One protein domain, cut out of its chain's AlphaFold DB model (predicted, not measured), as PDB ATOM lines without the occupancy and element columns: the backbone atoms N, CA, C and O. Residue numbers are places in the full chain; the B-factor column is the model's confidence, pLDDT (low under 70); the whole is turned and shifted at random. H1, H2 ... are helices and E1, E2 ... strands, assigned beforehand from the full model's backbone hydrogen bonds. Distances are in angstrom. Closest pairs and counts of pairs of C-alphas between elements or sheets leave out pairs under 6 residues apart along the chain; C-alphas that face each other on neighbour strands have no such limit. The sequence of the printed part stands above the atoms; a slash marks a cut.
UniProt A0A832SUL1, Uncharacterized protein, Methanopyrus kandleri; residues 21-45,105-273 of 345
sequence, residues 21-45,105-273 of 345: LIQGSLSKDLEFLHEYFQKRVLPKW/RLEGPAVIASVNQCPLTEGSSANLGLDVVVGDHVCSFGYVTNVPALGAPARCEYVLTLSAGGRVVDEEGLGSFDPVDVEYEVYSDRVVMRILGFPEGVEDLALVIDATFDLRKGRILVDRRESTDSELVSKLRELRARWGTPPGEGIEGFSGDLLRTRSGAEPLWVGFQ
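Overview. This is residues 21 to 45 and 105 to 273 of the 345 residues of an uncharacterized protein of Methanopyrus kandleri (UniProt A0A832SUL1). Two twisted sheets stand face to face as a sandwich, the larger E6 E5 E4 E3 E2 E11 E12 and the smaller E1 E7 E8 E9 E10. Beside the smaller sheet the long helix H1 covers the E2, E11 and E12 part of the larger one, and H2 lies across E7, E8 and E9 near one end of these strands. The printed part has 194 residues, with two named helices and twelve named strands in the order E1 H1 E2 E3 E4 E5 E6 E7 E8 E9 E10 H2 E11 E12; both sheets, in the orders above, are antiparallel. The class is mixed, helices and strands, and the whole is compact, with a radius of gyration of the C-alphas of 16.8 A and spans of 49 by 40 by 39 A.

Arrangement. The larger sheet runs E6, residues 167 to 175, E5, 155 to 164, E4, 137 to 146, E3, 126 to 134, E2, 110 to 117, E11, 251 to 261, and E12, 264 to 273. E2 E3 E4 E5 E6 are a meander, each strand the antiparallel neighbour of the one before. In the hairpin E2 and E3, N 112 and O 131 are within hydrogen-bond range at 2.8 A. The smaller sheet runs E1, residues 22 to 25, E7, 177 to 186, E8, 190 to 199, E9, 206 to 214, and E10, 219 to 227; E7 E8 E9 E10 are a second meander. In the hairpin E8 and E9, N 193 and O 211 are within range at 2.8 A. In the sandwich the sheets' strands stand at 18 degrees; the closest C-alphas of E6 and E10 are those of Asp 170 and Arg 219, 5.5 A. H1, residues 26 to 45, is on one face of the larger sheet, making two layers, at a height of 7.2 A, and runs across the strands, at 65 degrees to E12 on the local plane. H2, residues 230 to 243, makes two layers with the smaller sheet, at a height of 9.2 A and across E7 at 83 degrees on the local plane. Every O i to N i+4 pair is within range in H2, and 13 of 16 in H1.

Along the chain. E11 is 29.2 A from first to last C-alpha, H1 25.4 A and H2 20.0 A. C-alpha 22 begins E1 at (29.097, -33.076, 35.282), and C-alpha 273 ends E12 at (5.898, -39.864, 54.873).

Size, cuts and confidence. The farthest C-alphas, Lys 217 and Glu 249, are 49.2 A apart. Residues 46 to 104 are not printed; C-alphas 45 and 105 are 28.0 A apart across this cut. Of the links printed whole, none is long. pLDDT is under 70 at residues 116 to 126, 146 to 155 and 244.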
ATOM      1  N   LEU A  21      31.423 -32.317  31.926       93.62
ATOM      2  CA  LEU A  21      31.165 -31.112  32.709       93.62
ATOM      3  C   LEU A  21      30.546 -31.443  34.067       93.62
ATOM      4  O   LEU A  21      30.805 -30.737  35.037       93.62
ATOM      5  N   ILE A  22      29.704 -32.474  34.095       95.75
ATOM      6  CA  ILE A  22      29.097 -33.076  35.282       95.75
ATOM      7  C   ILE A  22      29.063 -34.582  35.029       95.75
ATOM      8  O   ILE A  22      28.749 -35.011  33.922       95.75
ATOM      9  N   GLN A  23      29.379 -35.376  36.045       95.69
ATOM     10  CA  GLN A  23      29.227 -36.828  36.016       95.69
ATOM     11  C   GLN A  23      28.694 -37.307  37.364       95.69
ATOM     12  O   GLN A  23      29.042 -36.736  38.404       95.69
ATOM     13  N   GLY A  24      27.870 -38.346  37.357       95.50
ATOM     14  CA  GLY A  24      27.254 -38.855  38.572       95.50
ATOM     15  C   GLY A  24      26.368 -40.065  38.327       95.50
ATOM     16  O   GLY A  24      26.376 -40.660  37.251       95.50
ATOM     17  N   SER A  25      25.638 -40.445  39.367       95.12
ATOM     18  CA  SER A  25      24.598 -41.462  39.293       95.12
ATOM     19  C   SER A  25      23.469 -41.101  40.246       95.12
ATOM     20  O   SER A  25      23.734 -40.544  41.319       95.12
ATOM     21  N   LEU A  26      22.235 -41.459  39.887       92.69
ATOM     22  CA  LEU A  26      21.076 -41.268  40.763       92.69
ATOM     23  C   LEU A  26      21.286 -41.932  42.125       92.69
ATOM     24  O   LEU A  26      20.947 -41.344  43.144       92.69
ATOM     25  N   SER A  27      21.924 -43.103  42.172       91.19
ATOM     26  CA  SER A  27      22.296 -43.761  43.429       91.19
ATOM     27  C   SER A  27      23.139 -42.879  44.359       91.19
ATOM     28  O   SER A  27      22.866 -42.824  45.554       91.19
ATOM     29  N   LYS A  28      24.130 -42.140  43.844       93.25
ATOM     30  CA  LYS A  28      24.954 -41.223  44.655       93.25
ATOM     31  C   LYS A  28      24.197 -39.958  45.050       93.25
ATOM     32  O   LYS A  28      24.416 -39.420  46.134       93.25
ATOM     33  N   ASP A  29      23.340 -39.467  44.162       93.38
ATOM     34  CA  ASP A  29      22.479 -38.313  44.433       93.38
ATOM     35  C   ASP A  29      21.478 -38.635  45.554       93.38
ATOM     36  O   ASP A  29      21.292 -37.848  46.484       93.38
ATOM     37  N   LEU A  30      20.934 -39.850  45.534       88.25
ATOM     38  CA  LEU A  30      20.088 -40.405  46.580       88.25
ATOM     39  C   LEU A  30      20.813 -40.584  47.909       88.25
ATOM     40  O   LEU A  30      20.268 -40.203  48.943       88.25
ATOM     41  N   GLU A  31      22.041 -41.112  47.904       91.12
ATOM     42  CA  GLU A  31      22.866 -41.199  49.120       91.12
ATOM     43  C   GLU A  31      23.038 -39.824  49.771       91.12
ATOM     44  O   GLU A  31      22.880 -39.683  50.986       91.12
ATOM     45  N   PHE A  32      23.302 -38.796  48.961       93.94
ATOM     46  CA  PHE A  32      23.416 -37.427  49.449       93.94
ATOM     47  C   PHE A  32      22.091 -36.915  50.034       93.94
ATOM     48  O   PHE A  32      22.091 -36.345  51.128       93.94
ATOM     49  N   LEU A  33      20.963 -37.114  49.341       92.12
ATOM     50  CA  LEU A  33      19.640 -36.714  49.836       92.12
ATOM     51  C   LEU A  33      19.283 -37.424  51.146       92.12
ATOM     52  O   LEU A  33      18.788 -36.783  52.075       92.12
ATOM     53  N   HIS A  34      19.583 -38.720  51.257       90.94
ATOM     54  CA  HIS A  34      19.388 -39.511  52.472       90.94
ATOM     55  C   HIS A  34      20.223 -38.945  53.624       90.94
ATOM     56  O   HIS A  34      19.699 -38.673  54.709       90.94
ATOM     57  N   GLU A  35      21.517 -38.719  53.397       93.50
ATOM     58  CA  GLU A  35      22.408 -38.145  54.403       93.50
ATOM     59  C   GLU A  35      21.922 -36.759  54.849       93.50
ATOM     60  O   GLU A  35      21.883 -36.459  56.049       93.50
ATOM     61  N   TYR A  36      21.507 -35.920  53.897       95.06
ATOM     62  CA  TYR A  36      20.941 -34.607  54.176       95.06
ATOM     63  C   TYR A  36      19.669 -34.716  55.020       95.06
ATOM     64  O   TYR A  36      19.533 -34.007  56.021       95.06
ATOM     65  N   PHE A  37      18.766 -35.637  54.680       93.94
ATOM     66  CA  PHE A  37      17.557 -35.885  55.453       93.94
ATOM     67  C   PHE A  37      17.882 -36.245  56.905       93.94
ATOM     68  O   PHE A  37      17.428 -35.564  57.826       93.94
ATOM     69  N   GLN A  38      18.737 -37.245  57.121       93.19
ATOM     70  CA  GLN A  38      19.088 -37.714  58.463       93.19
ATOM     71  C   GLN A  38      19.819 -36.654  59.293       93.19
ATOM     72  O   GLN A  38      19.556 -36.515  60.487       93.19
ATOM     73  N   LYS A  39      20.743 -35.901  58.684       94.44
ATOM     74  CA  LYS A  39      21.599 -34.950  59.410       94.44
ATOM     75  C   LYS A  39      21.001 -33.555  59.550       94.44
ATOM     76  O   LYS A  39      21.436 -32.808  60.426       94.44
ATOM     77  N   ARG A  40      20.073 -33.154  58.672       95.12
ATOM     78  CA  ARG A  40      19.559 -31.774  58.604       95.12
ATOM     79  C   ARG A  40      18.047 -31.684  58.723       95.12
ATOM     80  O   ARG A  40      17.583 -30.817  59.455       95.12
ATOM     81  N   VAL A  41      17.294 -32.530  58.024       95.12
ATOM     82  CA  VAL A  41      15.827 -32.418  57.970       95.12
ATOM     83  C   VAL A  41      15.186 -33.024  59.212       95.12
ATOM     84  O   VAL A  41      14.439 -32.341  59.906       95.12
ATOM     85  N   LEU A  42      15.528 -34.269  59.544       93.06
ATOM     86  CA  LEU A  42      14.921 -34.988  60.661       93.06
ATOM     87  C   LEU A  42      15.161 -34.312  62.028       93.06
ATOM     88  O   LEU A  42      14.213 -34.238  62.806       93.06
ATOM     89  N   PRO A  43      16.357 -33.769  62.341       93.38
ATOM     90  CA  PRO A  43      16.541 -32.988  63.564       93.38
ATOM     91  C   PRO A  43      15.641 -31.748  63.605       93.38
ATOM     92  O   PRO A  43      14.979 -31.505  64.604       93.38
ATOM     93  N   LYS A  44      15.527 -31.010  62.490       94.00
ATOM     94  CA  LYS A  44      14.646 -29.834  62.404       94.00
ATOM     95  C   LYS A  44      13.172 -30.190  62.586       94.00
ATOM     96  O   LYS A  44      12.458 -29.435  63.232       94.00
ATOM     97  N   TRP A  45      12.742 -31.329  62.039       93.56
ATOM     98  CA  TRP A  45      11.390 -31.849  62.250       93.56
ATOM     99  C   TRP A  45      11.107 -32.119  63.733       93.56
ATOM    100  O   TRP A  45      10.028 -31.808  64.223       93.56
ATOM    101  N   ARG A 105      18.192 -20.037  39.395       92.75
ATOM    102  CA  ARG A 105      18.761 -19.716  38.091       92.75
ATOM    103  C   ARG A 105      19.959 -20.612  37.832       92.75
ATOM    104  O   ARG A 105      20.868 -20.701  38.652       92.75
ATOM    105  N   LEU A 106      19.973 -21.234  36.664       92.38
ATOM    106  CA  LEU A 106      21.026 -22.150  36.251       92.38
ATOM    107  C   LEU A 106      22.050 -21.385  35.407       92.38
ATOM    108  O   LEU A 106      21.786 -21.025  34.262       92.38
ATOM    109  N   GLU A 107      23.232 -21.130  35.969       88.75
ATOM    110  CA  GLU A 107      24.316 -20.393  35.291       88.75
ATOM    111  C   GLU A 107      25.146 -21.267  34.326       88.75
ATOM    112  O   GLU A 107      26.122 -20.816  33.725       88.75
ATOM    113  N   GLY A 108      24.777 -22.536  34.163       92.25
ATOM    114  CA  GLY A 108      25.487 -23.494  33.328       92.25
ATOM    115  C   GLY A 108      24.792 -24.853  33.311       92.25
ATOM    116  O   GLY A 108      23.616 -24.936  33.666       92.25
ATOM    117  N   PRO A 109      25.509 -25.917  32.903       95.38
ATOM    118  CA  PRO A 109      24.972 -27.266  32.944       95.38
ATOM    119  C   PRO A 109      24.515 -27.635  34.353       95.38
ATOM    120  O   PRO A 109      25.215 -27.334  35.325       95.38
ATOM    121  N   ALA A 110      23.375 -28.306  34.439       97.31
ATOM    122  CA  ALA A 110      22.803 -28.768  35.691       97.31
ATOM    123  C   ALA A 110      22.120 -30.119  35.497       97.31
ATOM    124  O   ALA A 110      21.667 -30.444  34.401       97.31
ATOM    125  N   VAL A 111      22.061 -30.889  36.574       97.56
ATOM    126  CA  VAL A 111      21.343 -32.155  36.655       97.56
ATOM    127  C   VAL A 111      20.378 -32.056  37.823       97.56
ATOM    128  O   VAL A 111      20.797 -31.691  38.920       97.56
ATOM    129  N   ILE A 112      19.110 -32.354  37.586       96.44
ATOM    130  CA  ILE A 112      18.085 -32.477  38.606       96.44
ATOM    131  C   ILE A 112      17.763 -33.964  38.709       96.44
ATOM    132  O   ILE A 112      17.279 -34.578  37.761       96.44
ATOM    133  N   ALA A 113      18.148 -34.552  39.834       94.44
ATOM    134  CA  ALA A 113      17.886 -35.943  40.157       94.44
ATOM    135  C   ALA A 113      16.634 -36.003  41.026       94.44
ATOM    136  O   ALA A 113      16.676 -35.541  42.168       94.44
ATOM    137  N   SER A 114      15.560 -36.573  40.487       89.81
ATOM    138  CA  SER A 114      14.248 -36.592  41.129       89.81
ATOM    139  C   SER A 114      13.895 -38.006  41.551       89.81
ATOM    140  O   SER A 114      13.945 -38.948  40.753       89.81
ATOM    141  N   VAL A 115      13.509 -38.168  42.814       80.00
ATOM    142  CA  VAL A 115      13.025 -39.448  43.327       80.00
ATOM    143  C   VAL A 115      11.632 -39.287  43.876       80.00
ATOM    144  O   VAL A 115      11.411 -38.671  44.916       80.00
ATOM    145  N   ASN A 116      10.699 -39.913  43.172       69.31
ATOM    146  CA  ASN A 116       9.297 -39.937  43.520       69.31
ATOM    147  C   ASN A 116       8.920 -41.373  43.867       69.31
ATOM    148  O   ASN A 116       8.665 -42.196  42.990       69.31
ATOM    149  N   GLN A 117       8.874 -41.702  45.157       58.97
ATOM    150  CA  GLN A 117       8.200 -42.926  45.577       58.97
ATOM    151  C   GLN A 117       6.708 -42.752  45.287       58.97
ATOM    152  O   GLN A 117       6.009 -42.003  45.964       58.97
ATOM    153  N   CYS A 118       6.236 -43.380  44.213       41.25
ATOM    154  CA  CYS A 118       4.833 -43.339  43.846       41.25
ATOM    155  C   CYS A 118       4.064 -44.293  44.771       41.25
ATOM    156  O   CYS A 118       4.359 -45.489  44.781       41.25
ATOM    157  N   PRO A 119       3.071 -43.816  45.536       39.84
ATOM    158  CA  PRO A 119       2.387 -44.625  46.540       39.84
ATOM    159  C   PRO A 119       1.279 -45.493  45.921       39.84
ATOM    160  O   PRO A 119       0.173 -45.553  46.452       39.84
ATOM    161  N   LEU A 120       1.515 -46.125  44.765       34.94
ATOM    162  CA  LEU A 120       0.436 -46.827  44.058       34.94
ATOM    163  C   LEU A 120       0.252 -48.298  44.442       34.94
ATOM    164  O   LEU A 120      -0.838 -48.805  44.206       34.94
ATOM    165  N   THR A 121       1.201 -48.956  45.115       35.94
ATOM    166  CA  THR A 121       0.995 -50.305  45.689       35.94
ATOM    167  C   THR A 121       2.085 -50.670  46.701       35.94
ATOM    168  O   THR A 121       3.231 -50.247  46.549       35.94
ATOM    169  N   GLU A 122       1.763 -51.523  47.684       35.19
ATOM    170  CA  GLU A 122       2.775 -52.268  48.453       35.19
ATOM    171  C   GLU A 122       3.725 -52.982  47.474       35.19
ATOM    172  O   GLU A 122       3.287 -53.770  46.636       35.19
ATOM    173  N   GLY A 123       5.022 -52.663  47.539       40.09
ATOM    174  CA  GLY A 123       6.034 -53.183  46.610       40.09
ATOM    175  C   GLY A 123       6.272 -52.350  45.342       40.09
ATOM    176  O   GLY A 123       6.998 -52.812  44.465       40.09
ATOM    177  N   SER A 124       5.698 -51.144  45.227       45.50
ATOM    178  CA  SER A 124       6.024 -50.206  44.140       45.50
ATOM    179  C   SER A 124       7.490 -49.781  44.216       45.50
ATOM    180  O   SER A 124       7.968 -49.372  45.275       45.50
ATOM    181  N   SER A 125       8.198 -49.841  43.088       48.19
ATOM    182  CA  SER A 125       9.524 -49.247  42.973       48.19
ATOM    183  C   SER A 125       9.450 -47.721  43.035       48.19
ATOM    184  O   SER A 125       8.407 -47.106  42.791       48.19
ATOM    185  N   ALA A 126      10.563 -47.104  43.435       56.66
ATOM    186  CA  ALA A 126      10.721 -45.663  43.349       56.66
ATOM    187  C   ALA A 126      10.713 -45.260  41.870       56.66
ATOM    188  O   ALA A 126      11.477 -45.810  41.079       56.66
ATOM    189  N   ASN A 127       9.883 -44.285  41.498       72.81
ATOM    190  CA  ASN A 127       9.960 -43.712  40.166       72.81
ATOM    191  C   ASN A 127      11.157 -42.764  40.138       72.81
ATOM    192  O   ASN A 127      11.188 -41.742  40.833       72.81
ATOM    193  N   LEU A 128      12.150 -43.145  39.344       82.50
ATOM    194  CA  LEU A 128      13.360 -42.372  39.126       82.50
ATOM    195  C   LEU A 128      13.145 -41.395  37.967       82.50
ATOM    196  O   LEU A 128      12.649 -41.782  36.908       82.50
ATOM    197  N   GLY A 129      13.525 -40.139  38.183       89.75
ATOM    198  CA  GLY A 129      13.539 -39.082  37.180       89.75
ATOM    199  C   GLY A 129      14.909 -38.413  37.122       89.75
ATOM    200  O   GLY A 129      15.614 -38.311  38.129       89.75
ATOM    201  N   LEU A 130      15.306 -37.980  35.930       95.31
ATOM    202  CA  LEU A 130      16.543 -37.239  35.724       95.31
ATOM    203  C   LEU A 130      16.338 -36.187  34.639       95.31
ATOM    204  O   LEU A 130      16.127 -36.538  33.481       95.31
ATOM    205  N   ASP A 131      16.487 -34.915  34.994       96.94
ATOM    206  CA  ASP A 131      16.499 -33.807  34.046       96.94
ATOM    207  C   ASP A 131      17.895 -33.203  33.947       96.94
ATOM    208  O   ASP A 131      18.517 -32.832  34.940       96.94
ATOM    209  N   VAL A 132      18.412 -33.077  32.729       97.69
ATOM    210  CA  VAL A 132      19.726 -32.489  32.469       97.69
ATOM    211  C   VAL A 132      19.565 -31.248  31.610       97.69
ATOM    212  O   VAL A 132      19.142 -31.325  30.457       97.69
ATOM    213  N   VAL A 133      19.961 -30.100  32.149       97.19
ATOM    214  CA  VAL A 133      19.890 -28.807  31.464       97.19
ATOM    215  C   VAL A 133      21.260 -28.458  30.896       97.19
ATOM    216  O   VAL A 133      22.241 -28.391  31.638       97.19
ATOM    217  N   VAL A 134      21.345 -28.202  29.586       95.75
ATOM    218  CA  VAL A 134      22.574 -27.754  28.904       95.75
ATOM    219  C   VAL A 134      22.246 -26.660  27.888       95.75
ATOM    220  O   VAL A 134      21.787 -26.920  26.773       95.75
ATOM    221  N   GLY A 135      22.525 -25.407  28.254       93.31
ATOM    222  CA  GLY A 135      22.183 -24.255  27.418       93.31
ATOM    223  C   GLY A 135      20.667 -24.144  27.249       93.31
ATOM    224  O   GLY A 135      19.954 -24.041  28.239       93.31
ATOM    225  N   ASP A 136      20.192 -24.182  26.003       94.75
ATOM    226  CA  ASP A 136      18.758 -24.143  25.673       94.75
ATOM    227  C   ASP A 136      18.090 -25.533  25.641       94.75
ATOM    228  O   ASP A 136      16.941 -25.665  25.223       94.75
ATOM    229  N   HIS A 137      18.820 -26.583  26.036       96.88
ATOM    230  CA  HIS A 137      18.338 -27.959  25.981       96.88
ATOM    231  C   HIS A 137      17.988 -28.505  27.362       96.88
ATOM    232  O   HIS A 137      18.706 -28.250  28.331       96.88
ATOM    233  N   VAL A 138      16.937 -29.324  27.407       97.25
ATOM    234  CA  VAL A 138      16.577 -30.169  28.552       97.25
ATOM    235  C   VAL A 138      16.508 -31.614  28.062       97.25
ATOM    236  O   VAL A 138      15.788 -31.905  27.109       97.25
ATOM    237  N   CYS A 139      17.305 -32.491  28.668       97.94
ATOM    238  CA  CYS A 139      17.328 -33.928  28.397       97.94
ATOM    239  C   CYS A 139      16.715 -34.646  29.594       97.94
ATOM    240  O   CYS A 139      17.313 -34.639  30.670       97.94
ATOM    241  N   SER A 140      15.559 -35.258  29.400       97.06
ATOM    242  CA  SER A 140      14.764 -35.849  30.471       97.06
ATOM    243  C   SER A 140      14.733 -37.365  30.338       97.06
ATOM    244  O   SER A 140      14.520 -37.889  29.245       97.06
ATOM    245  N   PHE A 141      14.909 -38.060  31.455       95.88
ATOM    246  CA  PHE A 141      14.482 -39.438  31.663       95.88
ATOM    247  C   PHE A 141      13.370 -39.424  32.708       95.88
ATOM    248  O   PHE A 141      13.560 -38.933  33.820       95.88
ATOM    249  N   GLY A 142      12.211 -39.961  32.347       91.44
ATOM    250  CA  GLY A 142      11.055 -40.015  33.229       91.44
ATOM    251  C   GLY A 142      10.047 -41.043  32.746       91.44
ATOM    252  O   GLY A 142      10.377 -41.929  31.957       91.44
ATOM    253  N   TYR A 143       8.810 -40.929  33.215       86.19
ATOM    254  CA  TYR A 143       7.740 -41.857  32.873       86.19
ATOM    255  C   TYR A 143       6.448 -41.122  32.540       86.19
ATOM    256  O   TYR A 143       6.168 -40.034  33.045       86.19
ATOM    257  N   VAL A 144       5.637 -41.761  31.707       82.00
ATOM    258  CA  VAL A 144       4.261 -41.372  31.429       82.00
ATOM    259  C   VAL A 144       3.350 -42.407  32.071       82.00
ATOM    260  O   VAL A 144       3.488 -43.611  31.845       82.00
ATOM    261  N   THR A 145       2.411 -41.939  32.888       72.62
ATOM    262  CA  THR A 145       1.380 -42.800  33.468       72.62
ATOM    263  C   THR A 145       0.237 -42.946  32.474       72.62
ATOM    264  O   THR A 145      -0.575 -42.037  32.297       72.62
ATOM    265  N   ASN A 146       0.131 -44.121  31.863       66.50
ATOM    266  CA  ASN A 146      -1.019 -44.471  31.045       66.50
ATOM    267  C   ASN A 146      -2.110 -45.022  31.966       66.50
ATOM    268  O   ASN A 146      -2.022 -46.157  32.440       66.50
ATOM    269  N   VAL A 147      -3.139 -44.211  32.239       61.81
ATOM    270  CA  VAL A 147      -4.349 -44.652  32.949       61.81
ATOM    271  C   VAL A 147      -5.331 -45.196  31.908       61.81
ATOM    272  O   VAL A 147      -5.947 -44.409  31.182       61.81
ATOM    273  N   PRO A 148      -5.487 -46.525  31.768       58.88
ATOM    274  CA  PRO A 148      -6.440 -47.072  30.815       58.88
ATOM    275  C   PRO A 148      -7.866 -46.679  31.218       58.88
ATOM    276  O   PRO A 148      -8.231 -46.702  32.391       58.88
ATOM    277  N   ALA A 149      -8.703 -46.362  30.227       59.19
ATOM    278  CA  ALA A 149     -10.061 -45.851  30.433       59.19
ATOM    279  C   ALA A 149     -11.021 -46.816  31.175       59.19
ATOM    280  O   ALA A 149     -12.146 -46.431  31.489       59.19
ATOM    281  N   LEU A 150     -10.616 -48.065  31.444       52.38
ATOM    282  CA  LEU A 150     -11.459 -49.118  32.016       52.38
ATOM    283  C   LEU A 150     -10.643 -50.106  32.870       52.38
ATOM    284  O   LEU A 150     -10.078 -51.052  32.330       52.38
ATOM    285  N   GLY A 151     -10.623 -49.915  34.194       55.34
ATOM    286  CA  GLY A 151     -10.381 -50.952  35.220       55.34
ATOM    287  C   GLY A 151      -9.040 -51.705  35.228       55.34
ATOM    288  O   GLY A 151      -8.815 -52.505  36.133       55.34
ATOM    289  N   ALA A 152      -8.162 -51.486  34.254       61.22
ATOM    290  CA  ALA A 152      -6.820 -52.048  34.235       61.22
ATOM    291  C   ALA A 152      -5.870 -51.196  35.100       61.22
ATOM    292  O   ALA A 152      -6.067 -49.982  35.209       61.22
ATOM    293  N   PRO A 153      -4.852 -51.813  35.729       60.88
ATOM    294  CA  PRO A 153      -3.861 -51.071  36.494       60.88
ATOM    295  C   PRO A 153      -3.138 -50.080  35.580       60.88
ATOM    296  O   PRO A 153      -2.836 -50.398  34.424       60.88
ATOM    297  N   ALA A 154      -2.891 -48.875  36.097       63.84
ATOM    298  CA  ALA A 154      -2.075 -47.889  35.406       63.84
ATOM    299  C   ALA A 154      -0.701 -48.496  35.101       63.84
ATOM    300  O   ALA A 154      -0.131 -49.199  35.937       63.84
ATOM    301  N   ARG A 155      -0.189 -48.243  33.896       68.75
ATOM    302  CA  ARG A 155       1.162 -48.655  33.507       68.75
ATOM    303  C   ARG A 155       2.045 -47.426  33.410       68.75
ATOM    304  O   ARG A 155       1.637 -46.426  32.818       68.75
ATOM    305  N   CYS A 156       3.237 -47.522  33.982       75.50
ATOM    306  CA  CYS A 156       4.293 -46.543  33.783       75.50
ATOM    307  C   CYS A 156       5.103 -46.968  32.558       75.50
ATOM    308  O   CYS A 156       5.648 -48.073  32.513       75.50
ATOM    309  N   GLU A 157       5.160 -46.105  31.551       85.69
ATOM    310  CA  GLU A 157       6.059 -46.266  30.412       85.69
ATOM    311  C   GLU A 157       7.169 -45.234  30.532       85.69
ATOM    312  O   GLU A 157       6.899 -44.039  30.639       85.69
ATOM    313  N   TYR A 158       8.415 -45.694  30.536       90.88
ATOM    314  CA  TYR A 158       9.561 -44.803  30.599       90.88
ATOM    315  C   TYR A 158       9.821 -44.175  29.236       90.88
ATOM    316  O   TYR A 158       9.680 -44.821  28.194       90.88
ATOM    317  N   VAL A 159      10.224 -42.911  29.252       94.81
ATOM    318  CA  VAL A 159      10.461 -42.102  28.061       94.81
ATOM    319  C   VAL A 159      11.717 -41.262  28.244       94.81
ATOM    320  O   VAL A 159      12.044 -40.822  29.351       94.81
ATOM    321  N   LEU A 160      12.427 -41.056  27.140       97.75
ATOM    322  CA  LEU A 160      13.469 -40.052  27.021       97.75
ATOM    323  C   LEU A 160      12.948 -38.895  26.188       97.75
ATOM    324  O   LEU A 160      12.399 -39.112  25.110       97.75
ATOM    325  N   THR A 161      13.185 -37.674  26.646       97.62
ATOM    326  CA  THR A 161      12.716 -36.477  25.950       97.62
ATOM    327  C   THR A 161      13.863 -35.499  25.797       97.62
ATOM    328  O   THR A 161      14.541 -35.156  26.761       97.62
ATOM    329  N   LEU A 162      14.085 -35.031  24.572       98.06
ATOM    330  CA  LEU A 162      14.986 -33.928  24.282       98.06
ATOM    331  C   LEU A 162      14.141 -32.713  23.932       98.06
ATOM    332  O   LEU A 162      13.424 -32.717  22.932       98.06
ATOM    333  N   SER A 163      14.260 -31.660  24.726       97.12
ATOM    334  CA  SER A 163      13.629 -30.374  24.453       97.12
ATOM    335  C   SER A 163      14.668 -29.314  24.114       97.12
ATOM    336  O   SER A 163      15.747 -29.308  24.699       97.12
ATOM    337  N   ALA A 164      14.330 -28.402  23.201       95.38
ATOM    338  CA  ALA A 164      15.108 -27.207  22.876       95.38
ATOM    339  C   ALA A 164      14.173 -25.996  22.736       95.38
ATOM    340  O   ALA A 164      13.149 -26.082  22.050       95.38
ATOM    341  N   GLY A 165      14.477 -24.877  23.400       89.31
ATOM    342  CA  GLY A 165      13.652 -23.663  23.331       89.31
ATOM    343  C   GLY A 165      12.206 -23.876  23.801       89.31
ATOM    344  O   GLY A 165      11.270 -23.306  23.236       89.31
ATOM    345  N   GLY A 166      12.010 -24.762  24.784       86.06
ATOM    346  CA  GLY A 166      10.695 -25.111  25.337       86.06
ATOM    347  C   GLY A 166       9.826 -26.001  24.440       86.06
ATOM    348  O   GLY A 166       8.616 -26.077  24.646       86.06
ATOM    349  N   ARG A 167      10.403 -26.653  23.425       93.38
ATOM    350  CA  ARG A 167       9.698 -27.615  22.565       93.38
ATOM    351  C   ARG A 167      10.425 -28.945  22.556       93.38
ATOM    352  O   ARG A 167      11.645 -28.956  22.423       93.38
ATOM    353  N   VAL A 168       9.673 -30.039  22.617       96.00
ATOM    354  CA  VAL A 168      10.214 -31.382  22.388       96.00
ATOM    355  C   VAL A 168      10.687 -31.468  20.938       96.00
ATOM    356  O   VAL A 168       9.909 -31.232  20.011       96.00
ATOM    357  N   VAL A 169      11.977 -31.733  20.753       97.25
ATOM    358  CA  VAL A 169      12.610 -31.907  19.439       97.25
ATOM    359  C   VAL A 169      12.816 -33.374  19.092       97.25
ATOM    360  O   VAL A 169      12.844 -33.697  17.910       97.25
ATOM    361  N   ASP A 170      12.922 -34.242  20.099       97.94
ATOM    362  CA  ASP A 170      12.958 -35.689  19.915       97.94
ATOM    363  C   ASP A 170      12.455 -36.414  21.171       97.94
ATOM    364  O   ASP A 170      12.560 -35.891  22.285       97.94
ATOM    365  N   GLU A 171      11.906 -37.609  20.983       97.44
ATOM    366  CA  GLU A 171      11.325 -38.433  22.043       97.44
ATOM    367  C   GLU A 171      11.537 -39.916  21.726       97.44
ATOM    368  O   GLU A 171      11.284 -40.355  20.606       97.44
ATOM    369  N   GLU A 172      11.969 -40.696  22.717       97.19
ATOM    370  CA  GLU A 172      12.164 -42.139  22.578       97.19
ATOM    371  C   GLU A 172      11.467 -42.880  23.722       97.19
ATOM    372  O   GLU A 172      11.814 -42.731  24.897       97.19
ATOM    373  N   GLY A 173      10.499 -43.727  23.372       95.12
ATOM    374  CA  GLY A 173       9.840 -44.617  24.322       95.12
ATOM    375  C   GLY A 173      10.753 -45.775  24.724       95.12
ATOM    376  O   GLY A 173      11.241 -46.526  23.881       95.12
ATOM    377  N   LEU A 174      10.973 -45.960  26.020       93.50
ATOM    378  CA  LEU A 174      11.756 -47.073  26.563       93.50
ATOM    379  C   LEU A 174      10.889 -48.280  26.946       93.50
ATOM    380  O   LEU A 174      11.421 -49.379  27.098       93.50
ATOM    381  N   GLY A 175       9.571 -48.089  27.042       89.44
ATOM    382  CA  GLY A 175       8.622 -49.107  27.486       89.44
ATOM    383  C   GLY A 175       8.600 -49.251  29.008       89.44
ATOM    384  O   GLY A 175       9.099 -48.391  29.736       89.44
ATOM    385  N   SER A 176       7.993 -50.329  29.495       87.62
ATOM    386  CA  SER A 176       7.882 -50.605  30.930       87.62
ATOM    387  C   SER A 176       9.000 -51.538  31.399       87.62
ATOM    388  O   SER A 176       9.256 -52.576  30.789       87.62
ATOM    389  N   PHE A 177       9.686 -51.140  32.468       89.75
ATOM    390  CA  PHE A 177      10.731 -51.895  33.162       89.75
ATOM    391  C   PHE A 177      10.922 -51.303  34.570       89.75
ATOM    392  O   PHE A 177      10.331 -50.271  34.881       89.75
ATOM    393  N   ASP A 178      11.726 -51.938  35.423       88.25
ATOM    394  CA  ASP A 178      12.025 -51.451  36.777       88.25
ATOM    395  C   ASP A 178      13.409 -50.770  36.809       88.25
ATOM    396  O   ASP A 178      14.421 -51.477  36.920       88.25
ATOM    397  N   PRO A 179      13.517 -49.435  36.639       90.19
ATOM    398  CA  PRO A 179      14.795 -48.743  36.739       90.19
ATOM    399  C   PRO A 179      15.285 -48.727  38.186       90.19
ATOM    400  O   PRO A 179      14.544 -48.469  39.129       90.19
ATOM    401  N   VAL A 180      16.581 -48.953  38.346       91.19
ATOM    402  CA  VAL A 180      17.247 -49.022  39.650       91.19
ATOM    403  C   VAL A 180      18.301 -47.930  39.793       91.19
ATOM    404  O   VAL A 180      18.501 -47.411  40.890       91.19
ATOM    405  N   ASP A 181      18.994 -47.587  38.706       93.88
ATOM    406  CA  ASP A 181      19.992 -46.521  38.703       93.88
ATOM    407  C   ASP A 181      20.096 -45.873  37.320       93.88
ATOM    408  O   ASP A 181      19.796 -46.492  36.297       93.88
ATOM    409  N   VAL A 182      20.566 -44.631  37.293       95.94
ATOM    410  CA  VAL A 182      20.930 -43.928  36.061       95.94
ATOM    411  C   VAL A 182      22.287 -43.288  36.280       95.94
ATOM    412  O   VAL A 182      22.430 -42.378  37.095       95.94
ATOM    413  N   GLU A 183      23.289 -43.776  35.557       97.44
ATOM    414  CA  GLU A 183      24.612 -43.162  35.473       97.44
ATOM    415  C   GLU A 183      24.560 -42.088  34.378       97.44
ATOM    416  O   GLU A 183      23.994 -42.324  33.311       97.44
ATOM    417  N   TYR A 184      25.117 -40.902  34.621       97.88
ATOM    418  CA  TYR A 184      25.051 -39.801  33.660       97.88
ATOM    419  C   TYR A 184      26.383 -39.076  33.497       97.88
ATOM    420  O   TYR A 184      27.142 -38.870  34.448       97.88
ATOM    421  N   GLU A 185      26.622 -38.624  32.271       97.56
ATOM    422  CA  GLU A 185      27.746 -37.784  31.883       97.56
ATOM    423  C   GLU A 185      27.251 -36.640  30.997       97.56
ATOM    424  O   GLU A 185      26.665 -36.838  29.929       97.56
ATOM    425  N   VAL A 186      27.502 -35.413  31.438       97.38
ATOM    426  CA  VAL A 186      27.034 -34.192  30.784       97.38
ATOM    427  C   VAL A 186      28.200 -33.535  30.072       97.38
ATOM    428  O   VAL A 186      29.149 -33.099  30.713       97.38
ATOM    429  N   TYR A 187      28.122 -33.405  28.755       95.06
ATOM    430  CA  TYR A 187      29.100 -32.696  27.934       95.06
ATOM    431  C   TYR A 187      28.491 -31.400  27.389       95.06
ATOM    432  O   TYR A 187      27.293 -31.153  27.495       95.06
ATOM    433  N   SER A 188      29.311 -30.547  26.775       92.44
ATOM    434  CA  SER A 188      28.813 -29.311  26.152       92.44
ATOM    435  C   SER A 188      27.950 -29.555  24.912       92.44
ATOM    436  O   SER A 188      27.218 -28.665  24.495       92.44
ATOM    437  N   ASP A 189      28.105 -30.712  24.267       93.56
ATOM    438  CA  ASP A 189      27.468 -31.048  22.991       93.56
ATOM    439  C   ASP A 189      26.618 -32.322  23.026       93.56
ATOM    440  O   ASP A 189      25.939 -32.620  22.042       93.56
ATOM    441  N   ARG A 190      26.647 -33.062  24.136       96.38
ATOM    442  CA  ARG A 190      25.856 -34.274  24.335       96.38
ATOM    443  C   ARG A 190      25.590 -34.545  25.809       96.38
ATOM    444  O   ARG A 190      26.370 -34.133  26.664       96.38
ATOM    445  N   VAL A 191      24.545 -35.307  26.086       98.06
ATOM    446  CA  VAL A 191      24.320 -35.940  27.391       98.06
ATOM    447  C   VAL A 191      24.295 -37.441  27.168       98.06
ATOM    448  O   VAL A 191      23.639 -37.911  26.243       98.06
ATOM    449  N   VAL A 192      25.039 -38.188  27.975       98.06
ATOM    450  CA  VAL A 192      25.028 -39.650  27.953       98.06
ATOM    451  C   VAL A 192      24.394 -40.125  29.249       98.06
ATOM    452  O   VAL A 192      24.791 -39.685  30.326       98.06
ATOM    453  N   MET A 193      23.404 -41.002  29.139       98.38
ATOM    454  CA  MET A 193      22.762 -41.670  30.262       98.38
ATOM    455  C   MET A 193      22.895 -43.173  30.072       98.38
ATOM    456  O   MET A 193      22.637 -43.692  28.989       98.38
ATOM    457  N   ARG A 194      23.266 -43.878  31.131       97.75
ATOM    458  CA  ARG A 194      23.235 -45.331  31.199       97.75
ATOM    459  C   ARG A 194      22.225 -45.726  32.259       97.75
ATOM    460  O   ARG A 194      22.478 -45.612  33.457       97.75
ATOM    461  N   ILE A 195      21.062 -46.145  31.787       96.94
ATOM    462  CA  ILE A 195      19.914 -46.507  32.609       96.94
ATOM    463  C   ILE A 195      20.002 -48.003  32.884       96.94
ATOM    464  O   ILE A 195      20.140 -48.818  31.966       96.94
ATOM    465  N   LEU A 196      19.968 -48.353  34.163       95.62
ATOM    466  CA  LEU A 196      20.162 -49.702  34.663       95.62
ATOM    467  C   LEU A 196      18.917 -50.136  35.421       95.62
ATOM    468  O   LEU A 196      18.413 -49.404  36.272       95.62
ATOM    469  N   GLY A 197      18.445 -51.343  35.149       94.19
ATOM    470  CA  GLY A 197      17.256 -51.862  35.803       94.19
ATOM    471  C   GLY A 197      17.033 -53.337  35.534       94.19
ATOM    472  O   GLY A 197      17.943 -54.058  35.122       94.19
ATOM    473  N   PHE A 198      15.799 -53.763  35.750       93.12
ATOM    474  CA  PHE A 198      15.331 -55.115  35.483       93.12
ATOM    475  C   PHE A 198      14.165 -55.076  34.492       93.12
ATOM    476  O   PHE A 198      13.303 -54.199  34.612       93.12
ATOM    477  N   PRO A 199      14.085 -56.007  33.526       91.19
ATOM    478  CA  PRO A 199      12.839 -56.243  32.806       91.19
ATOM    479  C   PRO A 199      11.710 -56.578  33.793       91.19
ATOM    480  O   PRO A 199      11.954 -57.163  34.853       91.19
ATOM    481  N   GLU A 200      10.463 -56.233  33.460       83.56
ATOM    482  CA  GLU A 200       9.324 -56.511  34.345       83.56
ATOM    483  C   GLU A 200       9.250 -57.998  34.730       83.56
ATOM    484  O   GLU A 200       9.160 -58.880  33.876       83.56
ATOM    485  N   GLY A 201       9.268 -58.274  36.037       80.25
ATOM    486  CA  GLY A 201       9.141 -59.629  36.576       80.25
ATOM    487  C   GLY A 201      10.364 -60.535  36.388       80.25
ATOM    488  O   GLY A 201      10.257 -61.725  36.681       80.25
ATOM    489  N   VAL A 202      11.509 -60.010  35.930       86.94
ATOM    490  CA  VAL A 202      12.742 -60.785  35.707       86.94
ATOM    491  C   VAL A 202      13.894 -60.194  36.518       86.94
ATOM    492  O   VAL A 202      14.475 -59.182  36.150       86.94
ATOM    493  N   GLU A 203      14.250 -60.832  37.634       81.00
ATOM    494  CA  GLU A 203      15.234 -60.278  38.579       81.00
ATOM    495  C   GLU A 203      16.661 -60.815  38.404       81.00
ATOM    496  O   GLU A 203      17.584 -60.350  39.072       81.00
ATOM    497  N   ASP A 204      16.873 -61.843  37.584       89.50
ATOM    498  CA  ASP A 204      18.170 -62.474  37.296       89.50
ATOM    499  C   ASP A 204      18.826 -61.976  36.001       89.50
ATOM    500  O   ASP A 204      19.926 -62.413  35.658       89.50
ATOM    501  N   LEU A 205      18.191 -61.013  35.337       93.75
ATOM    502  CA  LEU A 205      18.641 -60.412  34.092       93.75
ATOM    503  C   LEU A 205      18.657 -58.891  34.229       93.75
ATOM    504  O   LEU A 205      17.618 -58.277  34.447       93.75
ATOM    505  N   ALA A 206      19.825 -58.271  34.089       95.62
ATOM    506  CA  ALA A 206      19.924 -56.818  34.090       95.62
ATOM    507  C   ALA A 206      19.571 -56.262  32.705       95.62
ATOM    508  O   ALA A 206      20.078 -56.738  31.687       95.62
ATOM    509  N   LEU A 207      18.756 -55.213  32.669       96.25
ATOM    510  CA  LEU A 207      18.528 -54.393  31.485       96.25
ATOM    511  C   LEU A 207      19.471 -53.186  31.530       96.25
ATOM    512  O   LEU A 207      19.521 -52.460  32.524       96.25
ATOM    513  N   VAL A 208      20.221 -52.982  30.449       97.19
ATOM    514  CA  VAL A 208      21.115 -51.836  30.266       97.19
ATOM    515  C   VAL A 208      20.670 -51.067  29.032       97.19
ATOM    516  O   VAL A 208      20.654 -51.613  27.925       97.19
ATOM    517  N   ILE A 209      20.328 -49.799  29.227       97.62
ATOM    518  CA  ILE A 209      19.936 -48.881  28.161       97.62
ATOM    519  C   ILE A 209      20.956 -47.746  28.133       97.62
ATOM    520  O   ILE A 209      21.010 -46.932  29.055       97.62
ATOM    521  N   ASP A 210      21.760 -47.696  27.077       97.81
ATOM    522  CA  ASP A 210      22.694 -46.599  26.841       97.81
ATOM    523  C   ASP A 210      22.017 -45.580  25.920       97.81
ATOM    524  O   ASP A 210      21.714 -45.865  24.760       97.81
ATOM    525  N   ALA A 211      21.775 -44.382  26.439       98.00
ATOM    526  CA  ALA A 211      21.146 -43.279  25.734       98.00
ATOM    527  C   ALA A 211      22.136 -42.129  25.534       98.00
ATOM    528  O   ALA A 211      22.824 -41.700  26.457       98.00
ATOM    529  N   THR A 212      22.201 -41.596  24.318       98.38
ATOM    530  CA  THR A 212      22.965 -40.389  23.991       98.38
ATOM    531  C   THR A 212      22.044 -39.343  23.384       98.38
ATOM    532  O   THR A 212      21.530 -39.520  22.281       98.38
ATOM    533  N   PHE A 213      21.900 -38.220  24.075       98.31
ATOM    534  CA  PHE A 213      21.258 -37.013  23.577       98.31
ATOM    535  C   PHE A 213      22.298 -36.204  22.793       98.31
ATOM    536  O   PHE A 213      23.193 -35.597  23.379       98.31
ATOM    537  N   ASP A 214      22.219 -36.217  21.464       96.81
ATOM    538  CA  ASP A 214      23.082 -35.436  20.572       96.81
ATOM    539  C   ASP A 214      22.481 -34.034  20.400       96.81
ATOM    540  O   ASP A 214      21.608 -33.814  19.554       96.81
ATOM    541  N   LEU A 215      22.950 -33.076  21.208       95.81
ATOM    542  CA  LEU A 215      22.387 -31.718  21.270       95.81
ATOM    543  C   LEU A 215      22.592 -30.947  19.963       95.81
ATOM    544  O   LEU A 215      21.811 -30.069  19.618       95.81
ATOM    545  N   ARG A 216      23.645 -31.272  19.203       93.81
ATOM    546  CA  ARG A 216      23.929 -30.599  17.926       93.81
ATOM    547  C   ARG A 216      22.975 -31.033  16.828       93.81
ATOM    548  O   ARG A 216      22.656 -30.234  15.952       93.81
ATOM    549  N   LYS A 217      22.586 -32.307  16.834       94.94
ATOM    550  CA  LYS A 217      21.669 -32.868  15.837       94.94
ATOM    551  C   LYS A 217      20.216 -32.874  16.298       94.94
ATOM    552  O   LYS A 217      19.364 -33.173  15.471       94.94
ATOM    553  N   GLY A 218      19.957 -32.552  17.566       95.88
ATOM    554  CA  GLY A 218      18.617 -32.547  18.142       95.88
ATOM    555  C   GLY A 218      17.980 -33.931  18.094       95.88
ATOM    556  O   GLY A 218      16.860 -34.051  17.618       95.88
ATOM    557  N   ARG A 219      18.721 -34.973  18.497       97.62
ATOM    558  CA  ARG A 219      18.233 -36.359  18.462       97.62
ATOM    559  C   ARG A 219      18.707 -37.196  19.644       97.62
ATOM    560  O   ARG A 219      19.772 -36.928  20.204       97.62
ATOM    561  N   ILE A 220      17.978 -38.261  19.928       98.25
ATOM    562  CA  ILE A 220      18.271 -39.277  20.929       98.25
ATOM    563  C   ILE A 220      18.732 -40.543  20.199       98.25
ATOM    564  O   ILE A 220      18.176 -40.955  19.184       98.25
ATOM    565  N   LEU A 221      19.809 -41.149  20.685       97.44
ATOM    566  CA  LEU A 221      20.307 -42.438  20.215       97.44
ATOM    567  C   LEU A 221      20.245 -43.415  21.376       97.44
ATOM    568  O   LEU A 221      20.799 -43.117  22.429       97.44
ATOM    569  N   VAL A 222      19.610 -44.565  21.173       97.75
ATOM    570  CA  VAL A 222      19.439 -45.575  22.218       97.75
ATOM    571  C   VAL A 222      19.969 -46.922  21.753       97.75
ATOM    572  O   VAL A 222      19.635 -47.388  20.664       97.75
ATOM    573  N   ASP A 223      20.770 -47.549  22.607       96.50
ATOM    574  CA  ASP A 223      21.152 -48.955  22.524       96.50
ATOM    575  C   ASP A 223      20.583 -49.703  23.732       96.50
ATOM    576  O   ASP A 223      20.631 -49.211  24.861       96.50
ATOM    577  N   ARG A 224      20.017 -50.889  23.495       96.19
ATOM    578  CA  ARG A 224      19.394 -51.720  24.532       96.19
ATOM    579  C   ARG A 224      20.076 -53.075  24.540       96.19
ATOM    580  O   ARG A 224      20.149 -53.738  23.505       96.19
ATOM    581  N   ARG A 225      20.519 -53.517  25.713       96.06
ATOM    582  CA  ARG A 225      21.061 -54.863  25.892       96.06
ATOM    583  C   ARG A 225      20.651 -55.458  27.224       96.06
ATOM    584  O   ARG A 225      20.564 -54.771  28.239       96.06
ATOM    585  N   GLU A 226      20.466 -56.764  27.208       96.31
ATOM    586  CA  GLU A 226      20.301 -57.564  28.411       96.31
ATOM    587  C   GLU A 226      21.666 -58.110  28.841       96.31
ATOM    588  O   GLU A 226      22.532 -58.400  28.009       96.31
ATOM    589  N   SER A 227      21.881 -58.225  30.146       93.75
ATOM    590  CA  SER A 227      23.128 -58.710  30.721       93.75
ATOM    591  C   SER A 227      22.859 -59.703  31.840       93.75
ATOM    592  O   SER A 227      22.164 -59.407  32.810       93.75
ATOM    593  N   THR A 228      23.466 -60.879  31.720       94.12
ATOM    594  CA  THR A 228      23.502 -61.909  32.768       94.12
ATOM    595  C   THR A 228      24.749 -61.782  33.646       94.12
ATOM    596  O   THR A 228      25.149 -62.750  34.292       94.12
ATOM    597  N   ASP A 229      25.432 -60.634  33.618       96.25
ATOM    598  CA  ASP A 229      26.579 -60.374  34.484       96.25
ATOM    599  C   ASP A 229      26.133 -60.397  35.951       96.25
ATOM    600  O   ASP A 229      25.386 -59.531  36.415       96.25
ATOM    601  N   SER A 230      26.597 -61.410  36.686       95.06
ATOM    602  CA  SER A 230      26.215 -61.629  38.078       95.06
ATOM    603  C   SER A 230      26.627 -60.483  38.997       95.06
ATOM    604  O   SER A 230      25.928 -60.230  39.979       95.06
ATOM    605  N   GLU A 231      27.729 -59.783  38.704       96.38
ATOM    606  CA  GLU A 231      28.173 -58.651  39.524       96.38
ATOM    607  C   GLU A 231      27.221 -57.465  39.362       96.38
ATOM    608  O   GLU A 231      26.782 -56.877  40.353       96.38
ATOM    609  N   LEU A 232      26.833 -57.162  38.119       95.12
ATOM    610  CA  LEU A 232      25.859 -56.115  37.826       95.12
ATOM    611  C   LEU A 232      24.494 -56.434  38.444       95.12
ATOM    612  O   LEU A 232      23.928 -55.590  39.136       95.12
ATOM    613  N   VAL A 233      23.983 -57.652  38.243       95.31
ATOM    614  CA  VAL A 233      22.700 -58.087  38.819       95.31
ATOM    615  C   VAL A 233      22.721 -57.978  40.347       95.31
ATOM    616  O   VAL A 233      21.775 -57.454  40.936       95.31
ATOM    617  N   SER A 234      23.806 -58.413  41.001       95.06
ATOM    618  CA  SER A 234      23.954 -58.283  42.458       95.06
ATOM    619  C   SER A 234      23.955 -56.818  42.899       95.06
ATOM    620  O   SER A 234      23.196 -56.454  43.797       95.06
ATOM    621  N   LYS A 235      24.730 -55.957  42.223       94.19
ATOM    622  CA  LYS A 235      24.780 -54.512  42.503       94.19
ATOM    623  C   LYS A 235      23.391 -53.874  42.407       94.19
ATOM    624  O   LYS A 235      23.013 -53.098  43.281       94.19
ATOM    625  N   LEU A 236      22.622 -54.194  41.366       92.56
ATOM    626  CA  LEU A 236      21.281 -53.633  41.178       92.56
ATOM    627  C   LEU A 236      20.300 -54.121  42.250       92.56
ATOM    628  O   LEU A 236      19.533 -53.320  42.780       92.56
ATOM    629  N   ARG A 237      20.352 -55.397  42.648       90.88
ATOM    630  CA  ARG A 237      19.525 -55.902  43.760       90.88
ATOM    631  C   ARG A 237      19.845 -55.194  45.075       90.88
ATOM    632  O   ARG A 237      18.927 -54.825  45.803       90.88
ATOM    633  N   GLU A 238      21.125 -54.967  45.363       91.00
ATOM    634  CA  GLU A 238      21.555 -54.230  46.555       91.00
ATOM    635  C   GLU A 238      21.066 -52.778  46.549       91.00
ATOM    636  O   GLU A 238      20.561 -52.301  47.567       91.00
ATOM    637  N   LEU A 239      21.174 -52.083  45.411       89.00
ATOM    638  CA  LEU A 239      20.666 -50.716  45.261       89.00
ATOM    639  C   LEU A 239      19.145 -50.664  45.437       89.00
ATOM    640  O   LEU A 239      18.649 -49.858  46.219       89.00
ATOM    641  N   ARG A 240      18.406 -51.566  44.784       85.69
ATOM    642  CA  ARG A 240      16.944 -51.658  44.901       85.69
ATOM    643  C   ARG A 240      16.504 -51.888  46.348       85.69
ATOM    644  O   ARG A 240      15.625 -51.188  46.841       85.69
ATOM    645  N   ALA A 241      17.149 -52.819  47.052       84.25
ATOM    646  CA  ALA A 241      16.864 -53.086  48.462       84.25
ATOM    647  C   ALA A 241      17.167 -51.871  49.357       84.25
ATOM    648  O   ALA A 241      16.406 -51.567  50.278       84.25
ATOM    649  N   ARG A 242      18.258 -51.151  49.068       82.50
ATOM    650  CA  ARG A 242      18.638 -49.935  49.795       82.50
ATOM    651  C   ARG A 242      17.589 -48.835  49.638       82.50
ATOM    652  O   ARG A 242      17.186 -48.256  50.639       82.50
ATOM    653  N   TRP A 243      17.120 -48.586  48.416       76.31
ATOM    654  CA  TRP A 243      16.167 -47.507  48.121       76.31
ATOM    655  C   TRP A 243      14.713 -47.843  48.445       76.31
ATOM    656  O   TRP A 243      13.905 -46.933  48.620       76.31
ATOM    657  N   GLY A 244      14.387 -49.128  48.591       69.44
ATOM    658  CA  GLY A 244      13.106 -49.573  49.135       69.44
ATOM    659  C   GLY A 244      12.997 -49.457  50.660       69.44
ATOM    660  O   GLY A 244      11.912 -49.651  51.200       69.44
ATOM    661  N   THR A 245      14.092 -49.159  51.370       72.81
ATOM    662  CA  THR A 245      14.083 -49.052  52.835       72.81
ATOM    663  C   THR A 245      13.938 -47.589  53.269       72.81
ATOM    664  O   THR A 245      14.778 -46.767  52.896       72.81
ATOM    665  N   PRO A 246      12.929 -47.235  54.087       76.12
ATOM    666  CA  PRO A 246      12.788 -45.879  54.603       76.12
ATOM    667  C   PRO A 246      14.008 -45.422  55.424       76.12
ATOM    668  O   PRO A 246      14.658 -46.229  56.094       76.12
ATOM    669  N   PRO A 247      14.321 -44.114  55.439       74.31
ATOM    670  CA  PRO A 247      15.559 -43.592  56.017       74.31
ATOM    671  C   PRO A 247      15.616 -43.573  57.558       74.31
ATOM    672  O   PRO A 247      16.625 -43.119  58.112       74.31
ATOM    673  N   GLY A 248      14.584 -44.038  58.269       72.94
ATOM    674  CA  GLY A 248      14.572 -44.092  59.733       72.94
ATOM    675  C   GLY A 248      13.273 -44.625  60.343       72.94
ATOM    676  O   GLY A 248      12.280 -44.833  59.653       72.94
ATOM    677  N   GLU A 249      13.291 -44.831  61.664       74.62
ATOM    678  CA  GLU A 249      12.121 -45.261  62.439       74.62
ATOM    679  C   GLU A 249      11.001 -44.212  62.377       74.62
ATOM    680  O   GLU A 249      11.239 -43.025  62.614       74.62
ATOM    681  N   GLY A 250       9.781 -44.658  62.068       76.69
ATOM    682  CA  GLY A 250       8.603 -43.794  61.938       76.69
ATOM    683  C   GLY A 250       8.461 -43.099  60.581       76.69
ATOM    684  O   GLY A 250       7.528 -42.314  60.419       76.69
ATOM    685  N   ILE A 251       9.349 -43.387  59.620       82.94
ATOM    686  CA  ILE A 251       9.234 -42.945  58.227       82.94
ATOM    687  C   ILE A 251       8.726 -44.106  57.374       82.94
ATOM    688  O   ILE A 251       9.286 -45.199  57.415       82.94
ATOM    689  N   GLU A 252       7.680 -43.862  56.595       81.56
ATOM    690  CA  GLU A 252       7.047 -44.853  55.713       81.56
ATOM    691  C   GLU A 252       7.482 -44.687  54.250       81.56
ATOM    692  O   GLU A 252       7.423 -45.639  53.478       81.56
ATOM    693  N   GLY A 253       7.982 -43.504  53.880       81.81
ATOM    694  CA  GLY A 253       8.408 -43.192  52.518       81.81
ATOM    695  C   GLY A 253       9.333 -41.980  52.443       81.81
ATOM    696  O   GLY A 253       9.382 -41.155  53.360       81.81
ATOM    697  N   PHE A 254      10.084 -41.880  51.347       85.69
ATOM    698  CA  PHE A 254      11.083 -40.840  51.104       85.69
ATOM    699  C   PHE A 254      11.123 -40.430  49.627       85.69
ATOM    700  O   PHE A 254      11.016 -41.256  48.726       85.69
ATOM    701  N   SER A 255      11.281 -39.136  49.379       88.56
ATOM    702  CA  SER A 255      11.288 -38.519  48.051       88.56
ATOM    703  C   SER A 255      12.054 -37.200  48.090       88.56
ATOM    704  O   SER A 255      12.306 -36.648  49.163       88.56
ATOM    705  N   GLY A 256      12.418 -36.670  46.933       91.81
ATOM    706  CA  GLY A 256      13.049 -35.361  46.850       91.81
ATOM    707  C   GLY A 256      13.805 -35.161  45.557       91.81
ATOM    708  O   GLY A 256      14.115 -36.127  44.856       91.81
ATOM    709  N   ASP A 257      14.161 -33.900  45.323       93.88
ATOM    710  CA  ASP A 257      14.951 -33.500  44.168       93.88
ATOM    711  C   ASP A 257      16.280 -32.898  44.608       93.88
ATOM    712  O   ASP A 257      16.358 -32.049  45.508       93.88
ATOM    713  N   LEU A 258      17.336 -33.317  43.922       95.19
ATOM    714  CA  LEU A 258      18.684 -32.805  44.096       95.19
ATOM    715  C   LEU A 258      19.113 -32.027  42.857       95.19
ATOM    716  O   LEU A 258      19.188 -32.587  41.767       95.19
ATOM    717  N   LEU A 259      19.493 -30.764  43.044       96.19
ATOM    718  CA  LEU A 259      20.179 -29.984  42.025       96.19
ATOM    719  C   LEU A 259      21.683 -30.226  42.131       96.19
ATOM    720  O   LEU A 259      22.317 -29.879  43.129       96.19
ATOM    721  N   ARG A 260      22.277 -30.768  41.072       96.38
ATOM    722  CA  ARG A 260      23.722 -30.894  40.899       96.38
ATOM    723  C   ARG A 260      24.208 -29.948  39.814       96.38
ATOM    724  O   ARG A 260      23.769 -29.987  38.668       96.38
ATOM    725  N   THR A 261      25.195 -29.142  40.166       94.69
ATOM    726  CA  THR A 261      25.921 -28.264  39.249       94.69
ATOM    727  C   THR A 261      27.421 -28.531  39.373       94.69
ATOM    728  O   THR A 261      27.870 -29.404  40.120       94.69
ATOM    729  N   ARG A 262      28.244 -27.752  38.665       89.56
ATOM    730  CA  ARG A 262      29.703 -27.804  38.841       89.56
ATOM    731  C   ARG A 262      30.174 -27.354  40.224       89.56
ATOM    732  O   ARG A 262      31.270 -27.732  40.626       89.56
ATOM    733  N   SER A 263      29.401 -26.523  40.927       89.50
ATOM    734  CA  SER A 263      29.790 -26.006  42.246       89.50
ATOM    735  C   SER A 263      29.469 -26.970  43.384       89.50
ATOM    736  O   SER A 263      30.002 -26.808  44.479       89.50
ATOM    737  N   GLY A 264      28.620 -27.970  43.145       92.44
ATOM    738  CA  GLY A 264      28.234 -28.949  44.149       92.44
ATOM    739  C   GLY A 264      26.829 -29.485  43.919       92.44
ATOM    740  O   GLY A 264      26.260 -29.334  42.839       92.44
ATOM    741  N   ALA A 265      26.294 -30.123  44.954       94.06
ATOM    742  CA  ALA A 265      24.923 -30.596  44.982       94.06
ATOM    743  C   ALA A 265      24.176 -29.960  46.157       94.06
ATOM    744  O   ALA A 265      24.742 -29.813  47.244       94.06
ATOM    745  N   GLU A 266      22.919 -29.597  45.937       94.88
ATOM    746  CA  GLU A 266      22.024 -29.074  46.962       94.88
ATOM    747  C   GLU A 266      20.598 -29.617  46.778       94.88
ATOM    748  O   GLU A 266      20.152 -29.803  45.646       94.88
ATOM    749  N   PRO A 267      19.871 -29.909  47.870       95.38
ATOM    750  CA  PRO A 267      18.484 -30.346  47.780       95.38
ATOM    751  C   PRO A 267      17.586 -29.163  47.412       95.38
ATOM    752  O   PRO A 267      17.629 -28.124  48.077       95.38
ATOM    753  N   LEU A 268      16.737 -29.335  46.400       94.81
ATOM    754  CA  LEU A 268      15.690 -28.366  46.071       94.81
ATOM    755  C   LEU A 268      14.509 -28.503  47.038       94.81
ATOM    756  O   LEU A 268      13.985 -27.508  47.538       94.81
ATOM    757  N   TRP A 269      14.137 -29.744  47.347       94.81
ATOM    758  CA  TRP A 269      13.156 -30.105  48.368       94.81
ATOM    759  C   TRP A 269      13.367 -31.551  48.824       94.81
ATOM    760  O   TRP A 269      14.049 -32.334  48.164       94.81
ATOM    761  N   VAL A 270      12.796 -31.898  49.977       94.25
ATOM    762  CA  VAL A 270      12.832 -33.258  50.531       94.25
ATOM    763  C   VAL A 270      11.445 -33.626  51.029       94.25
ATOM    764  O   VAL A 270      10.917 -32.940  51.898       94.25
ATOM    765  N   GLY A 271      10.856 -34.692  50.503       92.31
ATOM    766  CA  GLY A 271       9.561 -35.209  50.932       92.31
ATOM    767  C   GLY A 271       9.693 -36.510  51.705       92.31
ATOM    768  O   GLY A 271      10.509 -37.365  51.372       92.31
ATOM    769  N   PHE A 272       8.879 -36.689  52.733       91.12
ATOM    770  CA  PHE A 272       8.880 -37.902  53.539       91.12
ATOM    771  C   PHE A 272       7.492 -38.163  54.114       91.12
ATOM    772  O   PHE A 272       6.743 -37.232  54.406       91.12
ATOM    773  N   GLN A 273       7.153 -39.438  54.266       88.94
ATOM    774  CA  GLN A 273       5.898 -39.864  54.873       88.94
ATOM    775  C   GLN A 273       6.152 -40.277  56.317       88.94
ATOM    776  O   GLN A 273       7.017 -41.112  56.581       88.94
TER     777      GLN A 273